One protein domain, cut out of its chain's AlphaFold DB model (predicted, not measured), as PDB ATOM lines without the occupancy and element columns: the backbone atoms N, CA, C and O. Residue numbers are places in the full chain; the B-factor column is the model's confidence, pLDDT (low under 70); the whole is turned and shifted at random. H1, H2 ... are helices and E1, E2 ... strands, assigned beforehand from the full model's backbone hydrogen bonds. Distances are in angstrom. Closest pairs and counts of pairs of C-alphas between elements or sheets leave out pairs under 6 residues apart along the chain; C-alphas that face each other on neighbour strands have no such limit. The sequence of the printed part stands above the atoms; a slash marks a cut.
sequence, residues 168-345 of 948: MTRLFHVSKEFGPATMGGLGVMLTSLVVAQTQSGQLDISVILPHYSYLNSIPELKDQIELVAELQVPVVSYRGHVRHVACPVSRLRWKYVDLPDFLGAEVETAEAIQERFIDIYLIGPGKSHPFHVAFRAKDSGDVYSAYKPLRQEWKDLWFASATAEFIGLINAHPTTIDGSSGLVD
ATOM      1  N   MET A 168      54.587 -28.993  49.108       89.88
ATOM      2  CA  MET A 168      53.276 -29.457  48.637       89.88
ATOM      3  C   MET A 168      52.395 -28.323  48.095       89.88
ATOM      4  O   MET A 168      51.177 -28.345  48.254       89.88
ATOM      5  N   THR A 169      53.002 -27.311  47.461       94.56
ATOM      6  CA  THR A 169      52.227 -26.309  46.711       94.56
ATOM      7  C   THR A 169      51.458 -27.026  45.602       94.56
ATOM      8  O   THR A 169      52.056 -27.772  44.820       94.56
ATOM      9  N   ARG A 170      50.142 -26.805  45.535       95.06
ATOM     10  CA  ARG A 170      49.255 -27.553  44.639       95.06
ATOM     11  C   ARG A 170      49.237 -26.935  43.245       95.06
ATOM     12  O   ARG A 170      48.836 -25.781  43.075       95.06
ATOM     13  N   LEU A 171      49.653 -27.714  42.254       97.25
ATOM     14  CA  LEU A 171      49.856 -27.289  40.874       97.25
ATOM     15  C   LEU A 171      49.032 -28.133  39.907       97.25
ATOM     16  O   LEU A 171      49.130 -29.359  39.880       97.25
ATOM     17  N   PHE A 172      48.252 -27.455  39.072       98.25
ATOM     18  CA  PHE A 172      47.463 -28.083  38.022       98.25
ATOM     19  C   PHE A 172      48.041 -27.734  36.655       98.25
ATOM     20  O   PHE A 172      48.000 -26.576  36.237       98.25
ATOM     21  N   HIS A 173      48.542 -28.734  35.931       98.75
ATOM     22  CA  HIS A 173      48.857 -28.580  34.513       98.75
ATOM     23  C   HIS A 173      47.589 -28.752  33.682       98.75
ATOM     24  O   HIS A 173      46.869 -29.733  33.850       98.75
ATOM     25  N   VAL A 174      47.319 -27.837  32.758       98.69
ATOM     26  CA  VAL A 174      46.185 -27.927  31.830       98.69
ATOM     27  C   VAL A 174      46.720 -28.100  30.418       98.69
ATOM     28  O   VAL A 174      47.421 -27.228  29.893       98.69
ATOM     29  N   SER A 175      46.384 -29.230  29.802       98.00
ATOM     30  CA  SER A 175      46.862 -29.599  28.473       98.00
ATOM     31  C   SER A 175      45.831 -30.441  27.728       98.00
ATOM     32  O   SER A 175      44.939 -31.038  28.325       98.00
ATOM     33  N   LYS A 176      45.978 -30.519  26.404       96.25
ATOM     34  CA  LYS A 176      45.272 -31.509  25.575       96.25
ATOM     35  C   LYS A 176      46.053 -32.800  25.389       96.25
ATOM     36  O   LYS A 176      45.483 -33.791  24.949       96.25
ATOM     37  N   GLU A 177      47.342 -32.776  25.712       96.75
ATOM     38  CA  GLU A 177      48.211 -33.930  25.581       96.75
ATOM     39  C   GLU A 177      48.920 -34.235  26.896       96.75
ATOM     40  O   GLU A 177      49.550 -33.347  27.474       96.75
ATOM     41  N   PHE A 178      48.817 -35.481  27.356       96.88
ATOM     42  CA  PHE A 178      49.507 -35.994  28.537       96.88
ATOM     43  C   PHE A 178      49.416 -37.524  28.608       96.88
ATOM     44  O   PHE A 178      48.353 -38.099  28.354       96.88
ATOM     45  N   GLY A 179      50.506 -38.185  29.001       93.88
ATOM     46  CA  GLY A 179      50.580 -39.627  29.225       93.88
ATOM     47  C   GLY A 179      50.013 -40.426  28.041       93.88
ATOM     48  O   GLY A 179      50.507 -40.280  26.918       93.88
ATOM     49  N   PRO A 180      48.957 -41.242  28.242       91.06
ATOM     50  CA  PRO A 180      48.356 -42.061  27.185       91.06
ATOM     51  C   PRO A 180      47.634 -41.241  26.098       91.06
ATOM     52  O   PRO A 180      47.282 -41.777  25.044       91.06
ATOM     53  N   ALA A 181      47.410 -39.946  26.328       94.69
ATOM     54  CA  ALA A 181      46.886 -39.015  25.341       94.69
ATOM     55  C   ALA A 181      47.973 -38.127  24.759       94.69
ATOM     56  O   ALA A 181      47.950 -36.920  24.929       94.69
ATOM     57  N   THR A 182      48.933 -38.729  24.062       91.56
ATOM     58  CA  THR A 182      50.056 -38.005  23.458       91.56
ATOM     59  C   THR A 182      50.063 -38.204  21.946       91.56
ATOM     60  O   THR A 182      50.093 -39.341  21.473       91.56
ATOM     61  N   MET A 183      50.045 -37.101  21.193       86.38
ATOM     62  CA  MET A 183      50.137 -37.106  19.726       86.38
ATOM     63  C   MET A 183      51.511 -36.624  19.247       86.38
ATOM     64  O   MET A 183      52.040 -37.129  18.256       86.38
ATOM     65  N   GLY A 184      52.085 -35.626  19.918       85.19
ATOM     66  CA  GLY A 184      53.279 -34.926  19.463       85.19
ATOM     67  C   GLY A 184      54.272 -34.605  20.574       85.19
ATOM     68  O   GLY A 184      54.262 -35.189  21.656       85.19
ATOM     69  N   GLY A 185      55.169 -33.660  20.275       85.44
ATOM     70  CA  GLY A 185      56.234 -33.249  21.192       85.44
ATOM     71  C   GLY A 185      55.716 -32.632  22.493       85.44
ATOM     72  O   GLY A 185      56.323 -32.858  23.535       85.44
ATOM     73  N   LEU A 186      54.575 -31.929  22.447       91.12
ATOM     74  CA  LEU A 186      53.939 -31.335  23.625       91.12
ATOM     75  C   LEU A 186      53.597 -32.398  24.675       91.12
ATOM     76  O   LEU A 186      54.016 -32.266  25.822       91.12
ATOM     77  N   GLY A 187      52.874 -33.456  24.288       93.12
ATOM     78  CA  GLY A 187      52.479 -34.511  25.223       93.12
ATOM     79  C   GLY A 187      53.670 -35.254  25.819       93.12
ATOM     80  O   GLY A 187      53.702 -35.476  27.027       93.12
ATOM     81  N   VAL A 188      54.686 -35.570  25.004       91.31
ATOM     82  CA  VAL A 188      55.910 -36.238  25.484       91.31
ATOM     83  C   VAL A 188      56.644 -35.358  26.494       91.31
ATOM     84  O   VAL A 188      56.956 -35.811  27.595       91.31
ATOM     85  N   MET A 189      56.873 -34.090  26.147       93.12
ATOM     86  CA  MET A 189      57.561 -33.142  27.018       93.12
ATOM     87  C   MET A 189      56.793 -32.945  28.326       93.12
ATOM     88  O   MET A 189      57.379 -33.128  29.390       93.12
ATOM     89  N   LEU A 190      55.488 -32.661  28.268       95.81
ATOM     90  CA  LEU A 190      54.701 -32.402  29.474       95.81
ATOM     91  C   LEU A 190      54.640 -33.628  30.388       95.81
ATOM     92  O   LEU A 190      54.767 -33.486  31.602       95.81
ATOM     93  N   THR A 191      54.491 -34.825  29.816       95.44
ATOM     94  CA  THR A 191      54.535 -36.078  30.584       95.44
ATOM     95  C   THR A 191      55.840 -36.181  31.363       95.44
ATOM     96  O   THR A 191      55.824 -36.386  32.575       95.44
ATOM     97  N   SER A 192      56.963 -35.949  30.687       93.81
ATOM     98  CA  SER A 192      58.284 -36.034  31.307       93.81
ATOM     99  C   SER A 192      58.555 -34.933  32.339       93.81
ATOM    100  O   SER A 192      59.129 -35.214  33.391       93.81
ATOM    101  N   LEU A 193      58.069 -33.710  32.098       95.56
ATOM    102  CA  LEU A 193      58.147 -32.599  33.044       95.56
ATOM    103  C   LEU A 193      57.392 -32.927  34.332       95.56
ATOM    104  O   LEU A 193      57.950 -32.793  35.416       95.56
ATOM    105  N   VAL A 194      56.138 -33.373  34.226       96.31
ATOM    106  CA  VAL A 194      55.299 -33.687  35.393       96.31
ATOM    107  C   VAL A 194      55.882 -34.855  36.185       96.31
ATOM    108  O   VAL A 194      55.912 -34.801  37.415       96.31
ATOM    109  N   VAL A 195      56.390 -35.891  35.507       93.94
ATOM    110  CA  VAL A 195      57.104 -37.004  36.156       93.94
ATOM    111  C   VAL A 195      58.307 -36.479  36.942       93.94
ATOM    112  O   VAL A 195      58.431 -36.761  38.137       93.94
ATOM    113  N   ALA A 196      59.143 -35.644  36.322       93.69
ATOM    114  CA  ALA A 196      60.306 -35.065  36.981       93.69
ATOM    115  C   ALA A 196      59.917 -34.153  38.159       93.69
ATOM    116  O   ALA A 196      60.467 -34.265  39.252       93.69
ATOM    117  N   GLN A 197      58.918 -33.291  37.996       94.75
ATOM    118  CA  GLN A 197      58.451 -32.417  39.069       94.75
ATOM    119  C   GLN A 197      57.859 -33.213  40.241       94.75
ATOM    120  O   GLN A 197      58.124 -32.872  41.395       94.75
ATOM    121  N   THR A 198      57.153 -34.317  39.975       92.06
ATOM    122  CA  THR A 198      56.623 -35.214  41.019       92.06
ATOM    123  C   THR A 198      57.753 -35.863  41.825       92.06
ATOM    124  O   THR A 198      57.625 -36.076  43.030       92.06
ATOM    125  N   GLN A 199      58.899 -36.144  41.197       88.62
ATOM    126  CA  GLN A 199      60.077 -36.679  41.887       88.62
ATOM    127  C   GLN A 199      60.752 -35.664  42.823       88.62
ATOM    128  O   GLN A 199      61.407 -36.084  43.774       88.62
ATOM    129  N   SER A 200      60.570 -34.354  42.606       86.19
ATOM    130  CA  SER A 200      61.188 -33.309  43.442       86.19
ATOM    131  C   SER A 200      60.627 -33.237  44.870       86.19
ATOM    132  O   SER A 200      61.290 -32.713  45.765       86.19
ATOM    133  N   GLY A 201      59.397 -33.719  45.090       85.06
ATOM    134  CA  GLY A 201      58.700 -33.672  46.382       85.06
ATOM    135  C   GLY A 201      58.265 -32.275  46.854       85.06
ATOM    136  O   GLY A 201      57.732 -32.148  47.955       85.06
ATOM    137  N   GLN A 202      58.483 -31.221  46.059       88.56
ATOM    138  CA  GLN A 202      58.117 -29.842  46.420       88.56
ATOM    139  C   GLN A 202      56.675 -29.477  46.045       88.56
ATOM    140  O   GLN A 202      56.093 -28.572  46.646       88.56
ATOM    141  N   LEU A 203      56.109 -30.173  45.061       94.25
ATOM    142  CA  LEU A 203      54.829 -29.865  44.431       94.25
ATOM    143  C   LEU A 203      53.851 -31.029  44.610       94.25
ATOM    144  O   LEU A 203      54.247 -32.188  44.491       94.25
ATOM    145  N   ASP A 204      52.579 -30.704  44.833       94.38
ATOM    146  CA  ASP A 204      51.459 -31.640  44.685       94.38
ATOM    147  C   ASP A 204      50.846 -31.426  43.296       94.38
ATOM    148  O   ASP A 204      50.252 -30.378  43.031       94.38
ATOM    149  N   ILE A 205      51.082 -32.365  42.378       95.62
ATOM    150  CA  ILE A 205      50.849 -32.153  40.946       95.62
ATOM    151  C   ILE A 205      49.658 -32.965  40.465       95.62
ATOM    152  O   ILE A 205      49.563 -34.172  40.678       95.62
ATOM    153  N   SER A 206      48.776 -32.301  39.732       97.19
ATOM    154  CA  SER A 206      47.709 -32.942  38.971       97.19
ATOM    155  C   SER A 206      47.657 -32.397  37.551       97.19
ATOM    156  O   SER A 206      48.156 -31.308  37.255       97.19
ATOM    157  N   VAL A 207      47.020 -33.150  36.660       98.38
ATOM    158  CA  VAL A 207      46.831 -32.751  35.263       98.38
ATOM    159  C   VAL A 207      45.344 -32.677  34.954       98.38
ATOM    160  O   VAL A 207      44.604 -33.592  35.287       98.38
ATOM    161  N   ILE A 208      44.891 -31.618  34.291       98.69
ATOM    162  CA  ILE A 208      43.566 -31.556  33.673       98.69
ATOM    163  C   ILE A 208      43.723 -31.845  32.182       98.69
ATOM    164  O   ILE A 208      44.483 -31.170  31.484       98.69
ATOM    165  N   LEU A 209      42.971 -32.832  31.704       98.38
ATOM    166  CA  LEU A 209      42.993 -33.333  30.335       98.38
ATOM    167  C   LEU A 209      41.550 -33.514  29.831       98.38
ATOM    168  O   LEU A 209      40.648 -33.788  30.625       98.38
ATOM    169  N   PRO A 210      41.271 -33.408  28.524       98.31
ATOM    170  CA  PRO A 210      39.985 -33.842  27.998       98.31
ATOM    171  C   PRO A 210      39.780 -35.359  28.140       98.31
ATOM    172  O   PRO A 210      40.698 -36.153  27.940       98.31
ATOM    173  N   HIS A 211      38.554 -35.791  28.437       97.88
ATOM    174  CA  HIS A 211      38.204 -37.211  28.523       97.88
ATOM    175  C   HIS A 211      38.028 -37.806  27.119       97.88
ATOM    176  O   HIS A 211      36.909 -38.007  26.640       97.88
ATOM    177  N   TYR A 212      39.139 -38.099  26.443       98.06
ATOM    178  CA  TYR A 212      39.104 -38.694  25.110       98.06
ATOM    179  C   TYR A 212      38.455 -40.080  25.118       98.06
ATOM    180  O   TYR A 212      38.808 -40.943  25.923       98.06
ATOM    181  N   SER A 213      37.521 -40.324  24.193       96.69
ATOM    182  CA  SER A 213      36.715 -41.553  24.210       96.69
ATOM    183  C   SER A 213      37.537 -42.842  24.115       96.69
ATOM    184  O   SER A 213      37.140 -43.847  24.705       96.69
ATOM    185  N   TYR A 214      38.675 -42.828  23.413       96.38
ATOM    186  CA  TYR A 214      39.526 -44.012  23.273       96.38
ATOM    187  C   TYR A 214      40.263 -44.389  24.566       96.38
ATOM    188  O   TYR A 214      40.682 -45.536  24.689       96.38
ATOM    189  N   LEU A 215      40.376 -43.502  25.564       96.44
ATOM    190  CA  LEU A 215      40.973 -43.865  26.858       96.44
ATOM    191  C   LEU A 215      40.181 -44.995  27.535       96.44
ATOM    192  O   LEU A 215      40.769 -45.888  28.131       96.44
ATOM    193  N   ASN A 216      38.860 -45.034  27.330       95.25
ATOM    194  CA  ASN A 216      37.994 -46.123  27.795       95.25
ATOM    195  C   ASN A 216      38.178 -47.439  27.021       95.25
ATOM    196  O   ASN A 216      37.646 -48.471  27.433       95.25
ATOM    197  N   SER A 217      38.865 -47.405  25.876       94.38
ATOM    198  CA  SER A 217      39.184 -48.597  25.084       94.38
ATOM    199  C   SER A 217      40.501 -49.252  25.495       94.38
ATOM    200  O   SER A 217      40.732 -50.394  25.111       94.38
ATOM    201  N   ILE A 218      41.322 -48.564  26.299       93.44
ATOM    202  CA  ILE A 218      42.569 -49.090  26.863       93.44
ATOM    203  C   ILE A 218      42.210 -49.841  28.156       93.44
ATOM    204  O   ILE A 218      41.840 -49.188  29.139       93.44
ATOM    205  N   PRO A 219      42.261 -51.190  28.178       92.31
ATOM    206  CA  PRO A 219      41.777 -51.983  29.310       92.31
ATOM    207  C   PRO A 219      42.443 -51.608  30.633       92.31
ATOM    208  O   PRO A 219      41.769 -51.518  31.653       92.31
ATOM    209  N   GLU A 220      43.744 -51.315  30.602       91.19
ATOM    210  CA  GLU A 220      44.527 -50.962  31.784       91.19
ATOM    211  C   GLU A 220      44.069 -49.642  32.409       91.19
ATOM    212  O   GLU A 220      44.176 -49.478  33.620       91.19
ATOM    213  N   LEU A 221      43.562 -48.699  31.608       94.12
ATOM    214  CA  LEU A 221      43.137 -47.382  32.088       94.12
ATOM    215  C   LEU A 221      41.668 -47.361  32.489       94.12
ATOM    216  O   LEU A 221      41.316 -46.682  33.448       94.12
ATOM    217  N   LYS A 222      40.812 -48.092  31.770       91.88
ATOM    218  CA  LYS A 222      39.357 -48.044  31.942       91.88
ATOM    219  C   LYS A 222      38.922 -48.284  33.390       91.88
ATOM    220  O   LYS A 222      38.087 -47.546  33.901       91.88
ATOM    221  N   ASP A 223      39.513 -49.276  34.048       90.44
ATOM    222  CA  ASP A 223      39.162 -49.647  35.426       90.44
ATOM    223  C   ASP A 223      39.714 -48.660  36.474       90.44
ATOM    224  O   ASP A 223      39.358 -48.732  37.648       90.44
ATOM    225  N   GLN A 224      40.565 -47.719  36.052       92.81
ATOM    226  CA  GLN A 224      41.165 -46.677  36.889       92.81
ATOM    227  C   GLN A 224      40.476 -45.312  36.727       92.81
ATOM    228  O   GLN A 224      40.872 -44.357  37.397       92.81
ATOM    229  N   ILE A 225      39.476 -45.202  35.842       96.00
ATOM    230  CA  ILE A 225      38.711 -43.972  35.606       96.00
ATOM    231  C   ILE A 225      37.477 -43.963  36.515       96.00
ATOM    232  O   ILE A 225      36.534 -44.729  36.318       96.00
ATOM    233  N   GLU A 226      37.445 -43.048  37.482       95.69
ATOM    234  CA  GLU A 226      36.323 -42.869  38.409       95.69
ATOM    235  C   GLU A 226      35.641 -41.509  38.217       95.69
ATOM    236  O   GLU A 226      36.302 -40.509  37.973       95.69
ATOM    237  N   LEU A 227      34.312 -41.433  38.307       95.81
ATOM    238  CA  LEU A 227      33.596 -40.150  38.268       95.81
ATOM    239  C   LEU A 227      33.765 -39.423  39.611       95.81
ATOM    240  O   LEU A 227      33.398 -39.982  40.641       95.81
ATOM    241  N   VAL A 228      34.262 -38.182  39.595       95.62
ATOM    242  CA  VAL A 228      34.530 -37.398  40.819       95.62
ATOM    243  C   VAL A 228      33.643 -36.166  40.971       95.62
ATOM    244  O   VAL A 228      33.366 -35.749  42.093       95.62
ATOM    245  N   ALA A 229      33.164 -35.582  39.871       95.25
ATOM    246  CA  ALA A 229      32.282 -34.419  39.921       95.25
ATOM    247  C   ALA A 229      31.355 -34.338  38.702       95.25
ATOM    248  O   ALA A 229      31.601 -34.943  37.658       95.25
ATOM    249  N   GLU A 230      30.293 -33.546  38.832       96.62
ATOM    250  CA  GLU A 230      29.426 -33.148  37.724       96.62
ATOM    251  C   GLU A 230      29.247 -31.625  37.741       96.62
ATOM    252  O   GLU A 230      28.548 -31.076  38.593       96.62
ATOM    253  N   LEU A 231      29.907 -30.941  36.808       96.81
ATOM    254  CA  LEU A 231      29.893 -29.482  36.687       96.81
ATOM    255  C   LEU A 231      28.631 -28.997  35.980       96.81
ATOM    256  O   LEU A 231      28.035 -29.725  35.188       96.81
ATOM    257  N   GLN A 232      28.292 -27.725  36.190       96.06
ATOM    258  CA  GLN A 232      27.207 -27.025  35.497       96.06
ATOM    259  C   GLN A 232      27.766 -25.885  34.643       96.06
ATOM    260  O   GLN A 232      27.691 -24.716  35.016       96.06
ATOM    261  N   VAL A 233      28.316 -26.231  33.479       95.81
ATOM    262  CA  VAL A 233      29.062 -25.292  32.631       95.81
ATOM    263  C   VAL A 233      28.096 -24.322  31.935       95.81
ATOM    264  O   VAL A 233      27.204 -24.785  31.212       95.81
ATOM    265  N   PRO A 234      28.226 -23.000  32.138       93.06
ATOM    266  CA  PRO A 234      27.351 -22.020  31.508       93.06
ATOM    267  C   PRO A 234      27.683 -21.853  30.019       93.06
ATOM    268  O   PRO A 234      28.829 -21.641  29.637       93.06
ATOM    269  N   VAL A 235      26.658 -21.906  29.170       92.12
ATOM    270  CA  VAL A 235      26.744 -21.640  27.728       92.12
ATOM    271  C   VAL A 235      25.655 -20.647  27.350       92.12
ATOM    272  O   VAL A 235      24.470 -20.864  27.609       92.12
ATOM    273  N   VAL A 236      26.041 -19.551  26.715       89.25
ATOM    274  CA  VAL A 236      25.142 -18.490  26.277       89.25
ATOM    275  C   VAL A 236      24.613 -18.794  24.884       89.25
ATOM    276  O   VAL A 236      25.354 -19.021  23.931       89.25
ATOM    277  N   SER A 237      23.292 -18.811  24.757       84.56
ATOM    278  CA  SER A 237      22.623 -18.925  23.462       84.56
ATOM    279  C   SER A 237      22.743 -17.632  22.650       84.56
ATOM    280  O   SER A 237      22.937 -16.549  23.194       84.56
ATOM    281  N   TYR A 238      22.471 -17.707  21.346       76.75
ATOM    282  CA  TYR A 238      22.381 -16.527  20.471       76.75
ATOM    283  C   TYR A 238      21.340 -15.481  20.921       76.75
ATOM    284  O   TYR A 238      21.359 -14.349  20.453       76.75
ATOM    285  N   ARG A 239      20.412 -15.852  21.816       79.31
ATOM    286  CA  ARG A 239      19.425 -14.943  22.421       79.31
ATOM    287  C   ARG A 239      19.899 -14.348  23.751       79.31
ATOM    288  O   ARG A 239      19.072 -13.821  24.484       79.31
ATOM    289  N   GLY A 240      21.162 -14.541  24.129       78.81
ATOM    290  CA  GLY A 240      21.717 -14.100  25.411       78.81
ATOM    291  C   GLY A 240      21.294 -14.937  26.625       78.81
ATOM    292  O   GLY A 240      21.719 -14.645  27.737       78.81
ATOM    293  N   HIS A 241      20.487 -15.990  26.448       85.75
ATOM    294  CA  HIS A 241      20.071 -16.841  27.567       85.75
ATOM    295  C   HIS A 241      21.207 -17.779  27.968       85.75
ATOM    296  O   HIS A 241      21.725 -18.493  27.103       85.75
ATOM    297  N   VAL A 242      21.537 -17.813  29.260       89.88
ATOM    298  CA  VAL A 242      22.484 -18.774  29.836       89.88
ATOM    299  C   VAL A 242      21.795 -20.119  30.005       89.88
ATOM    300  O   VAL A 242      20.752 -20.229  30.647       89.88
ATOM    301  N   ARG A 243      22.393 -21.162  29.442       93.25
ATOM    302  CA  ARG A 243      22.038 -22.555  29.683       93.25
ATOM    303  C   ARG A 243      23.196 -23.226  30.402       93.25
ATOM    304  O   ARG A 243      24.304 -23.237  29.884       93.25
ATOM    305  N   HIS A 244      22.920 -23.862  31.531       95.06
ATOM    306  CA  HIS A 244      23.896 -24.731  32.176       95.06
ATOM    307  C   HIS A 244      23.858 -26.121  31.543       95.06
ATOM    308  O   HIS A 244      22.791 -26.717  31.365       95.06
ATOM    309  N   VAL A 245      25.026 -26.618  31.148       96.81
ATOM    310  CA  VAL A 245      25.202 -27.945  30.564       96.81
ATOM    311  C   VAL A 245      26.003 -28.795  31.539       96.81
ATOM    312  O   VAL A 245      27.140 -28.471  31.874       96.81
ATOM    313  N   ALA A 246      25.408 -29.909  31.966       97.69
ATOM    314  CA  ALA A 246      26.069 -30.860  32.847       97.69
ATOM    315  C   ALA A 246      27.315 -31.465  32.171       97.69
ATOM    316  O   ALA A 246      27.216 -31.976  31.049       97.69
ATOM    317  N   CYS A 247      28.454 -31.435  32.862       98.00
ATOM    318  CA  CYS A 247      29.737 -31.967  32.405       98.00
ATOM    319  C   CYS A 247      30.307 -32.924  33.467       98.00
ATOM    320  O   CYS A 247      30.621 -32.474  34.570       98.00
ATOM    321  N   PRO A 248      30.427 -34.232  33.184       97.94
ATOM    322  CA  PRO A 248      31.069 -35.157  34.101       97.94
ATOM    323  C   PRO A 248      32.580 -34.910  34.121       97.94
ATOM    324  O   PRO A 248      33.197 -34.739  33.070       97.94
ATOM    325  N   VAL A 249      33.177 -34.943  35.307       98.06
ATOM    326  CA  VAL A 249      34.629 -34.933  35.497       98.06
ATOM    327  C   VAL A 249      35.023 -36.247  36.138       98.06
ATOM    328  O   VAL A 249      34.501 -36.611  37.195       98.06
ATOM    329  N   SER A 250      35.934 -36.960  35.490       97.69
ATOM    330  CA  SER A 250      36.480 -38.213  36.004       97.69
ATOM    331  C   SER A 250      37.913 -38.020  36.489       97.69
ATOM    332  O   SER A 250      38.594 -37.114  36.027       97.69
ATOM    333  N   ARG A 251      38.392 -38.867  37.393       97.00
ATOM    334  CA  ARG A 251      39.795 -38.958  37.791       97.00
ATOM    335  C   ARG A 251      40.381 -40.262  37.266       97.00
ATOM    336  O   ARG A 251      39.761 -41.310  37.404       97.00
ATOM    337  N   LEU A 252      41.567 -40.182  36.678       96.50
ATOM    338  CA  LEU A 252      42.410 -41.304  36.291       96.50
ATOM    339  C   LEU A 252      43.695 -41.232  37.114       96.50
ATOM    340  O   LEU A 252      44.442 -40.264  36.993       96.50
ATOM    341  N   ARG A 253      43.976 -42.263  37.914       94.25
ATOM    342  CA  ARG A 253      45.283 -42.419  38.569       94.25
ATOM    343  C   ARG A 253      46.275 -43.009  37.582       94.25
ATOM    344  O   ARG A 253      46.371 -44.220  37.440       94.25
ATOM    345  N   TRP A 254      46.995 -42.163  36.861       94.44
ATOM    346  CA  TRP A 254      47.938 -42.649  35.866       94.44
ATOM    347  C   TRP A 254      49.218 -43.144  36.526       94.44
ATOM    348  O   TRP A 254      49.924 -42.397  37.202       94.44
ATOM    349  N   LYS A 255      49.497 -44.430  36.323       91.38
ATOM    350  CA  LYS A 255      50.678 -45.118  36.828       91.38
ATOM    351  C   LYS A 255      51.881 -44.878  35.919       91.38
ATOM    352  O   LYS A 255      51.793 -45.113  34.714       91.38
ATOM    353  N   TYR A 256      53.016 -44.527  36.514       88.75
ATOM    354  CA  TYR A 256      54.317 -44.486  35.846       88.75
ATOM    355  C   TYR A 256      55.391 -45.194  36.678       88.75
ATOM    356  O   TYR A 256      55.209 -45.479  37.865       88.75
ATOM    357  N   VAL A 257      56.501 -45.520  36.016       83.81
ATOM    358  CA  VAL A 257      57.645 -46.212  36.612       83.81
ATOM    359  C   VAL A 257      58.771 -45.214  36.824       83.81
ATOM    360  O   VAL A 257      59.246 -44.598  35.871       83.81
ATOM    361  N   ASP A 258      59.199 -45.076  38.074       80.38
ATOM    362  CA  ASP A 258      60.399 -44.327  38.425       80.38
ATOM    363  C   ASP A 258      61.636 -45.238  38.345       80.38
ATOM    364  O   ASP A 258      61.621 -46.370  38.836       80.38
ATOM    365  N   LEU A 259      62.707 -44.742  37.722       75.88
ATOM    366  CA  LEU A 259      63.989 -45.435  37.555       75.88
ATOM    367  C   LEU A 259      65.148 -44.509  37.962       75.88
ATOM    368  O   LEU A 259      65.898 -44.042  37.101       75.88
ATOM    369  N   PRO A 260      65.320 -44.236  39.267       67.81
ATOM    370  CA  PRO A 260      66.274 -43.236  39.748       67.81
ATOM    371  C   PRO A 260      67.750 -43.598  39.497       67.81
ATOM    372  O   PRO A 260      68.593 -42.705  39.504       67.81
ATOM    373  N   ASP A 261      68.079 -44.869  39.232       76.56
ATOM    374  CA  ASP A 261      69.440 -45.307  38.886       76.56
ATOM    375  C   ASP A 261      69.453 -46.386  37.787       76.56
ATOM    376  O   ASP A 261      69.896 -47.520  37.971       76.56
ATOM    377  N   PHE A 262      68.955 -46.047  36.595       84.50
ATOM    378  CA  PHE A 262      69.025 -46.960  35.444       84.50
ATOM    379  C   PHE A 262      70.458 -47.184  34.919       84.50
ATOM    380  O   PHE A 262      70.653 -48.021  34.038       84.50
ATOM    381  N   LEU A 263      71.457 -46.454  35.431       88.50
ATOM    382  CA  LEU A 263      72.865 -46.591  35.048       88.50
ATOM    383  C   LEU A 263      73.632 -47.567  35.951       88.50
ATOM    384  O   LEU A 263      74.656 -48.103  35.518       88.50
ATOM    385  N   GLY A 264      73.163 -47.813  37.175       84.00
ATOM    386  CA  GLY A 264      73.759 -48.742  38.131       84.00
ATOM    387  C   GLY A 264      73.646 -50.211  37.708       84.00
ATOM    388  O   GLY A 264      72.587 -50.691  37.298       84.00
ATOM    389  N   ALA A 265      74.754 -50.950  37.828       74.94
ATOM    390  CA  ALA A 265      74.794 -52.395  37.574       74.94
ATOM    391  C   ALA A 265      74.067 -53.208  38.662       74.94
ATOM    392  O   ALA A 265      73.544 -54.281  38.379       74.94
ATOM    393  N   GLU A 266      74.046 -52.684  39.892       65.88
ATOM    394  CA  GLU A 266      73.513 -53.341  41.096       65.88
ATOM    395  C   GLU A 266      71.990 -53.227  41.223       65.88
ATOM    396  O   GLU A 266      71.382 -53.888  42.060       65.88
ATOM    397  N   VAL A 267      71.358 -52.415  40.373       63.12
ATOM    398  CA  VAL A 267      69.905 -52.294  40.335       63.12
ATOM    399  C   VAL A 267      69.329 -53.517  39.619       63.12
ATOM    400  O   VAL A 267      69.110 -53.522  38.399       63.12
ATOM    401  N   GLU A 268      69.101 -54.591  40.378       57.47
ATOM    402  CA  GLU A 268      68.232 -55.680  39.946       57.47
ATOM    403  C   GLU A 268      66.842 -55.090  39.683       57.47
ATOM    404  O   GLU A 268      66.201 -54.494  40.548       57.47
ATOM    405  N   THR A 269      66.397 -55.195  38.433       59.28
ATOM    406  CA  THR A 269      65.302 -54.419  37.829       59.28
ATOM    407  C   THR A 269      63.938 -54.548  38.513       59.28
ATOM    408  O   THR A 269      63.019 -53.851  38.110       59.28
ATOM    409  N   ALA A 270      63.768 -55.419  39.509       54.88
ATOM    410  CA  ALA A 270      62.494 -55.615  40.197       54.88
ATOM    411  C   ALA A 270      62.345 -54.775  41.478       54.88
ATOM    412  O   ALA A 270      61.241 -54.326  41.764       54.88
ATOM    413  N   GLU A 271      63.422 -54.533  42.234       52.56
ATOM    414  CA  GLU A 271      63.322 -53.900  43.565       52.56
ATOM    415  C   GLU A 271      63.420 -52.366  43.527       52.56
ATOM    416  O   GLU A 271      62.924 -51.695  44.429       52.56
ATOM    417  N   ALA A 272      64.003 -51.789  42.469       59.19
ATOM    418  CA  ALA A 272      64.133 -50.334  42.323       59.19
ATOM    419  C   ALA A 272      63.000 -49.662  41.534       59.19
ATOM    420  O   ALA A 272      62.938 -48.433  41.499       59.19
ATOM    421  N   ILE A 273      62.116 -50.440  40.897       68.75
ATOM    422  CA  ILE A 273      60.948 -49.895  40.201       68.75
ATOM    423  C   ILE A 273      59.939 -49.457  41.260       68.75
ATOM    424  O   ILE A 273      59.209 -50.268  41.829       68.75
ATOM    425  N   GLN A 274      59.906 -48.156  41.529       77.75
ATOM    426  CA  GLN A 274      58.856 -47.564  42.344       77.75
ATOM    427  C   GLN A 274      57.694 -47.190  41.434       77.75
ATOM    428  O   GLN A 274      57.824 -46.354  40.537       77.75
ATOM    429  N   GLU A 275      56.549 -47.816  41.675       84.44
ATOM    430  CA  GLU A 275      55.307 -47.415  41.033       84.44
ATOM    431  C   GLU A 275      54.819 -46.120  41.673       84.44
ATOM    432  O   GLU A 275      54.620 -46.041  42.888       84.44
ATOM    433  N   ARG A 276      54.637 -45.097  40.845       89.75
ATOM    434  CA  ARG A 276      54.116 -43.798  41.261       89.75
ATOM    435  C   ARG A 276      52.884 -43.459  40.444       89.75
ATOM    436  O   ARG A 276      52.662 -44.010  39.365       89.75
ATOM    437  N   PHE A 277      52.074 -42.558  40.982       92.44
ATOM    438  CA  PHE A 277      50.803 -42.175  40.387       92.44
ATOM    439  C   PHE A 277      50.724 -40.660  40.255       92.44
ATOM    440  O   PHE A 277      51.195 -39.938  41.131       92.44
ATOM    441  N   ILE A 278      50.122 -40.206  39.161       94.50
ATOM    442  CA  ILE A 278      49.719 -38.816  38.941       94.50
ATOM    443  C   ILE A 278      48.208 -38.812  38.736       94.50
ATOM    444  O   ILE A 278      47.684 -39.586  37.927       94.50
ATOM    445  N   ASP A 279      47.512 -37.937  39.454       95.81
ATOM    446  CA  ASP A 279      46.079 -37.746  39.272       95.81
ATOM    447  C   ASP A 279      45.822 -36.911  38.008       95.81
ATOM    448  O   ASP A 279      46.291 -35.778  37.865       95.81
ATOM    449  N   ILE A 280      45.057 -37.488  37.078       97.75
ATOM    450  CA  ILE A 280      44.572 -36.819  35.870       97.75
ATOM    451  C   ILE A 280      43.064 -36.606  35.998       97.75
ATOM    452  O   ILE A 280      42.297 -37.566  36.053       97.75
ATOM    453  N   TYR A 281      42.621 -35.356  35.973       98.12
ATOM    454  CA  TYR A 281      41.214 -34.987  35.900       98.12
ATOM    455  C   TYR A 281      40.771 -34.862  34.444       98.12
ATOM    456  O   TYR A 281      41.228 -34.002  33.694       98.12
ATOM    457  N   LEU A 282      39.862 -35.744  34.054       98.56
ATOM    458  CA  LEU A 282      39.326 -35.894  32.714       98.56
ATOM    459  C   LEU A 282      38.018 -35.102  32.575       98.56
ATOM    460  O   LEU A 282      36.978 -35.520  33.090       98.56
ATOM    461  N   ILE A 283      38.055 -33.985  31.846       98.62
ATOM    462  CA  ILE A 283      36.871 -33.174  31.526       98.62
ATOM    463  C   ILE A 283      36.047 -33.879  30.449       98.62
ATOM    464  O   ILE A 283      36.497 -34.063  29.317       98.62
ATOM    465  N   GLY A 284      34.834 -34.294  30.802       97.94
ATOM    466  CA  GLY A 284      33.973 -35.108  29.957       97.94
ATOM    467  C   GLY A 284      33.138 -34.347  28.923       97.94
ATOM    468  O   GLY A 284      33.054 -33.111  28.923       97.94
ATOM    469  N   PRO A 285      32.460 -35.093  28.030       97.50
ATOM    470  CA  PRO A 285      31.478 -34.523  27.119       97.50
ATOM    471  C   PRO A 285      30.274 -33.963  27.881       97.50
ATOM    472  O   PRO A 285      29.846 -34.512  28.895       97.50
ATOM    473  N   GLY A 286      29.674 -32.889  27.369       96.25
ATOM    474  CA  GLY A 286      28.450 -32.344  27.955       96.25
ATOM    475  C   GLY A 286      27.251 -33.271  27.729       96.25
ATOM    476  O   GLY A 286      27.110 -33.852  26.662       96.25
ATOM    477  N   LYS A 287      26.309 -33.373  28.673       95.44
ATOM    478  CA  LYS A 287      25.112 -34.240  28.517       95.44
ATOM    479  C   LYS A 287      24.115 -33.770  27.445       95.44
ATOM    480  O   LYS A 287      23.083 -34.398  27.235       95.44
ATOM    481  N   SER A 288      24.370 -32.632  26.803       93.88
ATOM    482  CA  SER A 288      23.467 -31.995  25.843       93.88
ATOM    483  C   SER A 288      24.128 -31.799  24.483       93.88
ATOM    484  O   SER A 288      25.337 -31.613  24.376       93.88
ATOM    485  N   HIS A 289      23.313 -31.777  23.431       92.94
ATOM    486  CA  HIS A 289      23.753 -31.382  22.097       92.94
ATOM    487  C   HIS A 289      24.233 -29.909  22.069       92.94
ATOM    488  O   HIS A 289      23.555 -29.065  22.662       92.94
ATOM    489  N   PRO A 290      25.330 -29.565  21.354       94.00
ATOM    490  CA  PRO A 290      26.211 -30.459  20.589       94.00
ATOM    491  C   PRO A 290      27.326 -31.112  21.429       94.00
ATOM    492  O   PRO A 290      27.948 -32.059  20.963       94.00
ATOM    493  N   PHE A 291      27.548 -30.685  22.671       96.38
ATOM    494  CA  PHE A 291      28.683 -31.088  23.519       96.38
ATOM    495  C   PHE A 291      28.762 -32.576  23.894       96.38
ATOM    496  O   PHE A 291      29.825 -33.034  24.299       96.38
ATOM    497  N   HIS A 292      27.693 -33.352  23.704       95.88
ATOM    498  CA  HIS A 292      27.698 -34.812  23.893       95.88
ATOM    499  C   HIS A 292      28.708 -35.581  23.030       95.88
ATOM    500  O   HIS A 292      29.041 -36.715  23.367       95.88
ATOM    501  N   VAL A 293      29.206 -34.986  21.938       95.69
ATOM    502  CA  VAL A 293      30.285 -35.567  21.119       95.69
ATOM    503  C   VAL A 293      31.655 -34.939  21.391       95.69
ATOM    504  O   VAL A 293      32.614 -35.256  20.685       95.69
ATOM    505  N   ALA A 294      31.770 -34.036  22.373       95.44
ATOM    506  CA  ALA A 294      33.057 -33.452  22.731       95.44
ATOM    507  C   ALA A 294      34.046 -34.558  23.124       95.44
ATOM    508  O   ALA A 294      33.681 -35.538  23.769       95.44
ATOM    509  N   PHE A 295      35.292 -34.410  22.675       96.38
ATOM    510  CA  PHE A 295      36.395 -35.343  22.949       96.38
ATOM    511  C   PHE A 295      36.186 -36.775  22.438       96.38
ATOM    512  O   PHE A 295      36.924 -37.691  22.805       96.38
ATOM    513  N   ARG A 296      35.237 -36.987  21.519       96.12
ATOM    514  CA  ARG A 296      35.251 -38.194  20.696       96.12
ATOM    515  C   ARG A 296      36.561 -38.224  19.904       96.12
ATOM    516  O   ARG A 296      36.871 -37.270  19.203       96.12
ATOM    517  N   ALA A 297      37.309 -39.310  20.033       95.31
ATOM    518  CA  ALA A 297      38.580 -39.562  19.361       95.31
ATOM    519  C   ALA A 297      38.762 -41.078  19.207       95.31
ATOM    520  O   ALA A 297      38.397 -41.826  20.123       95.31
ATOM    521  N   LYS A 298      39.259 -41.537  18.051       93.19
ATOM    522  CA  LYS A 298      39.493 -42.971  17.796       93.19
ATOM    523  C   LYS A 298      40.781 -43.460  18.445       93.19
ATOM    524  O   LYS A 298      40.808 -44.564  18.976       93.19
ATOM    525  N   ASP A 299      41.802 -42.620  18.411       90.25
ATOM    526  CA  ASP A 299      43.141 -42.858  18.931       90.25
ATOM    527  C   ASP A 299      43.792 -41.510  19.296       90.25
ATOM    528  O   ASP A 299      43.150 -40.454  19.241       90.25
ATOM    529  N   SER A 300      45.066 -41.538  19.689       88.62
ATOM    530  CA  SER A 300      45.809 -40.330  20.050       88.62
ATOM    531  C   SER A 300      46.030 -39.367  18.877       88.62
ATOM    532  O   SER A 300      46.204 -38.173  19.110       88.62
ATOM    533  N   GLY A 301      45.958 -39.835  17.625       86.62
ATOM    534  CA  GLY A 301      46.022 -39.013  16.411       86.62
ATOM    535  C   GLY A 301      44.803 -38.103  16.218       86.62
ATOM    536  O   GLY A 301      44.883 -37.105  15.506       86.62
ATOM    537  N   ASP A 302      43.703 -38.380  16.920       89.69
ATOM    538  CA  ASP A 302      42.448 -37.627  16.843       89.69
ATOM    539  C   ASP A 302      42.250 -36.591  17.965       89.69
ATOM    540  O   ASP A 302      41.202 -35.947  18.040       89.69
ATOM    541  N   VAL A 303      43.236 -36.386  18.841       90.19
ATOM    542  CA  VAL A 303      43.160 -35.459  19.992       90.19
ATOM    543  C   VAL A 303      42.771 -34.025  19.571       90.19
ATOM    544  O   VAL A 303      41.970 -33.352  20.240       90.19
ATOM    545  N   TYR A 304      43.250 -33.574  18.405       88.19
ATOM    546  CA  TYR A 304      42.898 -32.278  17.810       88.19
ATOM    547  C   TYR A 304      41.753 -32.343  16.791       88.19
ATOM    548  O   TYR A 304      41.356 -31.289  16.307       88.19
ATOM    549  N   SER A 305      41.158 -33.505  16.527       86.62
ATOM    550  CA  SER A 305      40.027 -33.665  15.600       86.62
ATOM    551  C   SER A 305      38.691 -33.321  16.268       86.62
ATOM    552  O   SER A 305      38.491 -33.574  17.461       86.62
ATOM    553  N   ALA A 306      37.739 -32.773  15.510       82.56
ATOM    554  CA  ALA A 306      36.356 -32.606  15.954       82.56
ATOM    555  C   ALA A 306      35.400 -33.408  15.081       82.56
ATOM    556  O   ALA A 306      35.532 -33.485  13.862       82.56
ATOM    557  N   TYR A 307      34.401 -33.984  15.740       85.56
ATOM    558  CA  TYR A 307      33.377 -34.789  15.106       85.56
ATOM    559  C   TYR A 307      32.079 -33.991  15.026       85.56
ATOM    560  O   TYR A 307      31.611 -33.442  16.028       85.56
ATOM    561  N   LYS A 308      31.464 -33.964  13.835       86.69
ATOM    562  CA  LYS A 308      30.133 -33.371  13.654       86.69
ATOM    563  C   LYS A 308      29.147 -33.981  14.669       86.69
ATOM    564  O   LYS A 308      29.206 -35.191  14.909       86.69
ATOM    565  N   PRO A 309      28.243 -33.178  15.258       88.81
ATOM    566  CA  PRO A 309      27.915 -31.788  14.907       88.81
ATOM    567  C   PRO A 309      28.766 -30.706  15.605       88.81
ATOM    568  O   PRO A 309      28.502 -29.522  15.413       88.81
ATOM    569  N   LEU A 310      29.754 -31.065  16.431       91.19
ATOM    570  CA  LEU A 310      30.531 -30.090  17.201       91.19
ATOM    571  C   LEU A 310      31.661 -29.489  16.354       91.19
ATOM    572  O   LEU A 310      32.447 -30.213  15.746       91.19
ATOM    573  N   ARG A 311      31.767 -28.157  16.347       90.62
ATOM    574  CA  ARG A 311      32.893 -27.438  15.732       90.62
ATOM    575  C   ARG A 311      34.152 -27.589  16.587       90.62
ATOM    576  O   ARG A 311      34.057 -27.621  17.813       90.62
ATOM    577  N   GLN A 312      35.326 -27.605  15.958       89.88
ATOM    578  CA  GLN A 312      36.605 -27.706  16.674       89.88
ATOM    579  C   GLN A 312      36.782 -26.598  17.719       89.88
ATOM    580  O   GLN A 312      37.083 -26.890  18.870       89.88
ATOM    581  N   GLU A 313      36.512 -25.345  17.353       91.81
ATOM    582  CA  GLU A 313      36.613 -24.202  18.272       91.81
ATOM    583  C   GLU A 313      35.681 -24.362  19.486       91.81
ATOM    584  O   GLU A 313      36.065 -24.086  20.617       91.81
ATOM    585  N   TRP A 314      34.470 -24.899  19.287       95.38
ATOM    586  CA  TRP A 314      33.531 -25.157  20.384       95.38
ATOM    587  C   TRP A 314      34.012 -26.264  21.322       95.38
ATOM    588  O   TRP A 314      33.746 -26.182  22.517       95.38
ATOM    589  N   LYS A 315      34.697 -27.293  20.809       95.81
ATOM    590  CA  LYS A 315      35.320 -28.339  21.637       95.81
ATOM    591  C   LYS A 315      36.366 -27.731  22.574       95.81
ATOM    592  O   LYS A 315      36.409 -28.079  23.751       95.81
ATOM    593  N   ASP A 316      37.171 -26.813  22.053       95.94
ATOM    594  CA  ASP A 316      38.270 -26.177  22.777       95.94
ATOM    595  C   ASP A 316      37.754 -25.165  23.809       95.94
ATOM    596  O   ASP A 316      38.147 -25.204  24.974       95.94
ATOM    597  N   LEU A 317      36.795 -24.322  23.417       96.75
ATOM    598  CA  LEU A 317      36.118 -23.380  24.311       96.75
ATOM    599  C   LEU A 317      35.338 -24.097  25.421       96.75
ATOM    600  O   LEU A 317      35.373 -23.661  26.571       96.75
ATOM    601  N   TRP A 318      34.684 -25.219  25.095       97.56
ATOM    602  CA  TRP A 318      34.023 -26.088  26.070       97.56
ATOM    603  C   TRP A 318      35.013 -26.639  27.092       97.56
ATOM    604  O   TRP A 318      34.767 -26.523  28.291       97.56
ATOM    605  N   PHE A 319      36.143 -27.190  26.635       98.19
ATOM    606  CA  PHE A 319      37.195 -27.676  27.526       98.19
ATOM    607  C   PHE A 319      37.700 -26.571  28.454       98.19
ATOM    608  O   PHE A 319      37.774 -26.773  29.665       98.19
ATOM    609  N   ALA A 320      38.004 -25.397  27.897       98.12
ATOM    610  CA  ALA A 320      38.545 -24.283  28.657       98.12
ATOM    611  C   ALA A 320      37.558 -23.763  29.718       98.12
ATOM    612  O   ALA A 320      37.945 -23.541  30.864       98.12
ATOM    613  N   SER A 321      36.280 -23.615  29.352       97.44
ATOM    614  CA  SER A 321      35.224 -23.170  30.267       97.44
ATOM    615  C   SER A 321      34.981 -24.189  31.384       97.44
ATOM    616  O   SER A 321      35.036 -23.840  32.560       97.44
ATOM    617  N   ALA A 322      34.822 -25.471  31.040       98.06
ATOM    618  CA  ALA A 322      34.636 -26.540  32.019       98.06
ATOM    619  C   ALA A 322      35.844 -26.702  32.959       98.06
ATOM    620  O   ALA A 322      35.675 -26.968  34.145       98.06
ATOM    621  N   THR A 323      37.062 -26.497  32.453       98.31
ATOM    622  CA  THR A 323      38.292 -26.530  33.258       98.31
ATOM    623  C   THR A 323      38.310 -25.426  34.313       98.31
ATOM    624  O   THR A 323      38.595 -25.702  35.477       98.31
ATOM    625  N   ALA A 324      37.970 -24.188  33.941       96.88
ATOM    626  CA  ALA A 324      37.895 -23.086  34.897       96.88
ATOM    627  C   ALA A 324      36.795 -23.312  35.949       96.88
ATOM    628  O   ALA A 324      37.026 -23.093  37.136       96.88
ATOM    629  N   GLU A 325      35.626 -23.823  35.548       95.75
ATOM    630  CA  GLU A 325      34.559 -24.219  36.483       95.75
ATOM    631  C   GLU A 325      35.018 -25.307  37.463       95.75
ATOM    632  O   GLU A 325      34.717 -25.242  38.654       95.75
ATOM    633  N   PHE A 326      35.791 -26.290  36.997       96.62
ATOM    634  CA  PHE A 326      36.335 -27.338  37.858       96.62
ATOM    635  C   PHE A 326      37.337 -26.800  38.886       96.62
ATOM    636  O   PHE A 326      37.252 -27.143  40.066       96.62
ATOM    637  N   ILE A 327      38.254 -25.925  38.465       95.75
ATOM    638  CA  ILE A 327      39.226 -25.278  39.360       95.75
ATOM    639  C   ILE A 327      38.496 -24.432  40.413       95.75
ATOM    640  O   ILE A 327      38.798 -24.530  41.605       95.75
ATOM    641  N   GLY A 328      37.490 -23.657  39.995       93.38
ATOM    642  CA  GLY A 328      36.632 -22.895  40.902       93.38
ATOM    643  C   GLY A 328      35.903 -23.789  41.910       93.38
ATOM    644  O   GLY A 328      35.867 -23.476  43.101       93.38
ATOM    645  N   LEU A 329      35.384 -24.939  41.463       92.38
ATOM    646  CA  LEU A 329      34.718 -25.914  42.326       92.38
ATOM    647  C   LEU A 329      35.666 -26.498  43.386       92.38
ATOM    648  O   LEU A 329      35.274 -26.574  44.552       92.38
ATOM    649  N   ILE A 330      36.891 -26.883  43.005       91.88
ATOM    650  CA  ILE A 330      37.909 -27.385  43.945       91.88
ATOM    651  C   ILE A 330      38.236 -26.318  44.988       91.88
ATOM    652  O   ILE A 330      38.236 -26.610  46.181       91.88
ATOM    653  N   ASN A 331      38.467 -25.074  44.570       91.06
ATOM    654  CA  ASN A 331      38.802 -24.001  45.507       91.06
ATOM    655  C   ASN A 331      37.635 -23.628  46.430       91.06
ATOM    656  O   ASN A 331      37.864 -23.208  47.563       91.06
ATOM    657  N   ALA A 332      36.392 -23.814  45.986       88.50
ATOM    658  CA  ALA A 332      35.215 -23.658  46.837       88.50
ATOM    659  C   ALA A 332      35.034 -24.827  47.826       88.50
ATOM    660  O   ALA A 332      34.500 -24.622  48.917       88.50
ATOM    661  N   HIS A 333      35.481 -26.039  47.471       85.19
ATOM    662  CA  HIS A 333      35.293 -27.259  48.264       85.19
ATOM    663  C   HIS A 333      36.566 -28.130  48.324       85.19
ATOM    664  O   HIS A 333      36.577 -29.261  47.824       85.19
ATOM    665  N   PRO A 334      37.645 -27.650  48.970       75.50
ATOM    666  CA  PRO A 334      38.968 -28.266  48.861       75.50
ATOM    667  C   PRO A 334      39.049 -29.687  49.429       75.50
ATOM    668  O   PRO A 334      39.896 -30.451  49.002       75.50
ATOM    669  N   THR A 335      38.180 -30.081  50.365       72.12
ATOM    670  CA  THR A 335      38.286 -31.377  51.059       72.12
ATOM    671  C   THR A 335      37.446 -32.506  50.459       72.12
ATOM    672  O   THR A 335      37.544 -33.636  50.932       72.12
ATOM    673  N   THR A 336      36.569 -32.238  49.484       65.00
ATOM    674  CA  THR A 336      35.513 -33.200  49.100       65.00
ATOM    675  C   THR A 336      35.746 -33.959  47.799       65.00
ATOM    676  O   THR A 336      35.141 -35.012  47.631       65.00
ATOM    677  N   ILE A 337      36.559 -33.445  46.872       69.12
ATOM    678  CA  ILE A 337      36.583 -33.968  45.492       69.12
ATOM    679  C   ILE A 337      37.713 -34.970  45.267       69.12
ATOM    680  O   ILE A 337      37.495 -35.989  44.617       69.12
ATOM    681  N   ASP A 338      38.896 -34.729  45.821       67.06
ATOM    682  CA  ASP A 338      40.067 -35.570  45.559       67.06
ATOM    683  C   ASP A 338      40.753 -36.131  46.805       67.06
ATOM    684  O   ASP A 338      41.596 -37.022  46.690       67.06
ATOM    685  N   GLY A 339      40.334 -35.679  47.990       62.75
ATOM    686  CA  GLY A 339      40.904 -36.083  49.273       62.75
ATOM    687  C   GLY A 339      42.171 -35.314  49.663       62.75
ATOM    688  O   GLY A 339      42.651 -35.501  50.780       62.75
ATOM    689  N   SER A 340      42.676 -34.423  48.802       66.50
ATOM    690  CA  SER A 340      43.815 -33.554  49.104       66.50
ATOM    691  C   SER A 340      43.348 -32.322  49.875       66.50
ATOM    692  O   SER A 340      42.522 -31.544  49.408       66.50
ATOM    693  N   SER A 341      43.882 -32.100  51.077       59.31
ATOM    694  CA  SER A 341      43.549 -30.919  51.881       59.31
ATOM    695  C   SER A 341      44.297 -29.683  51.369       59.31
ATOM    696  O   SER A 341      45.375 -29.363  51.869       59.31
ATOM    697  N   GLY A 342      43.757 -28.968  50.381       74.88
ATOM    698  CA  GLY A 342      44.391 -27.731  49.921       74.88
ATOM    699  C   GLY A 342      43.670 -27.041  48.773       74.88
ATOM    700  O   GLY A 342      42.981 -27.681  47.988       74.88
ATOM    701  N   LEU A 343      43.835 -25.724  48.680       89.00
ATOM    702  CA  LEU A 343      43.398 -24.935  47.527       89.00
ATOM    703  C   LEU A 343      44.382 -25.155  46.372       89.00
ATOM    704  O   LEU A 343      45.553 -25.441  46.607       89.00
ATOM    705  N   VAL A 344      43.924 -25.011  45.133       93.56
ATOM    706  CA  VAL A 344      44.808 -24.935  43.965       93.56
ATOM    707  C   VAL A 344      45.575 -23.616  44.049       93.56
ATOM    708  O   VAL A 344      44.980 -22.542  43.924       93.56
ATOM    709  N   ASP A 345      46.886 -23.695  44.284       95.50
ATOM    710  CA  ASP A 345      47.767 -22.527  44.359       95.50
ATOM    711  C   ASP A 345      48.146 -22.025  42.956       95.50
ATOM    712  O   ASP A 345      48.263 -20.817  42.734       95.50
TER     713      ASP A 345
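Overview. This is residues 168 to 345 of the 948 residues of the protein "Alpha-1,3-glucan synthase" of Microbotryum silenes-dioicae (UniProt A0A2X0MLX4). A five-stranded, strongly twisted sheet curls like part of a barrel round the long helix H4, while H1 covers its other face, making three layers. The two hairpin ends of the long strand E4 lie at opposite ends of the longest axis. The 178 printed residues hold E1 H1 E2 H2 H3 E3 E4 E5 H4; the mixed sheet runs E1 E2 E5 E4 E3, and the class is mixed. It is compact, radius of gyration of the C-alphas 17.7 A, yet elongated, 68 by 35 by 27 A.

Along the chain. E1, residues 169 to 174, begins at C-alpha 169 (52.227, -26.309, 46.711). H1 is 185 to 199, 21.3 A; E2 203 to 210, 22.5 A; H2 213 to 217; H3 219 to 222; E3 225 to 236, 30.3 A, bending by 67 degrees at 228; E4 242 to 258, 46.5 A; E5 274 to 283, 28.4 A. H4, 312 to 332, 30.5 A, ends at C-alpha 332 (35.215, -23.658, 46.837).

Arrangement. E1 and E2 are parallel (N 171 to O 204, 2.8 A), with H1 between them in sequence: a strand-helix-strand unit, right-handed. E2 and E5 are parallel (N 281 to O 207, 2.7 A). E3, E4 and E5 form a meander, each strand the antiparallel neighbour of the one before, with two hairpins (N 231 to O 247, 2.8 A; N 282 to O 250, 2.7 A). E2, H2 H3, E3 make a split right-handed unit, with E5 and E4 between its strands. H4's closest C-alphas to E3 are Ala 322 and Val 233, 5.7 A; H1's to E2 are Thr 198 and Ile 205, 6.5 A. H3 only grazes the sheet; H2 is not on it, and the two only just touch, only at the corner, with 3 pairs of C-alphas within 8 A, the closest Asn 216 and Lys 222, 4.8 A. Every O i to N i+4 pair is within hydrogen-bond range in H1 and H4; H2 has 0 of 1, but 2 of 2 O i to N i+3 pairs, and H3 is too short.

Size, cuts and confidence. The farthest C-alphas, of Arg 239 and Glu 266, are 68.9 A apart. The printed part has no cut; the links E4 to E5 and E5 to H4 are long. Mean pLDDT of the printed part is 89.9, under 70 at 260, 266 to 273 and 336 to 341.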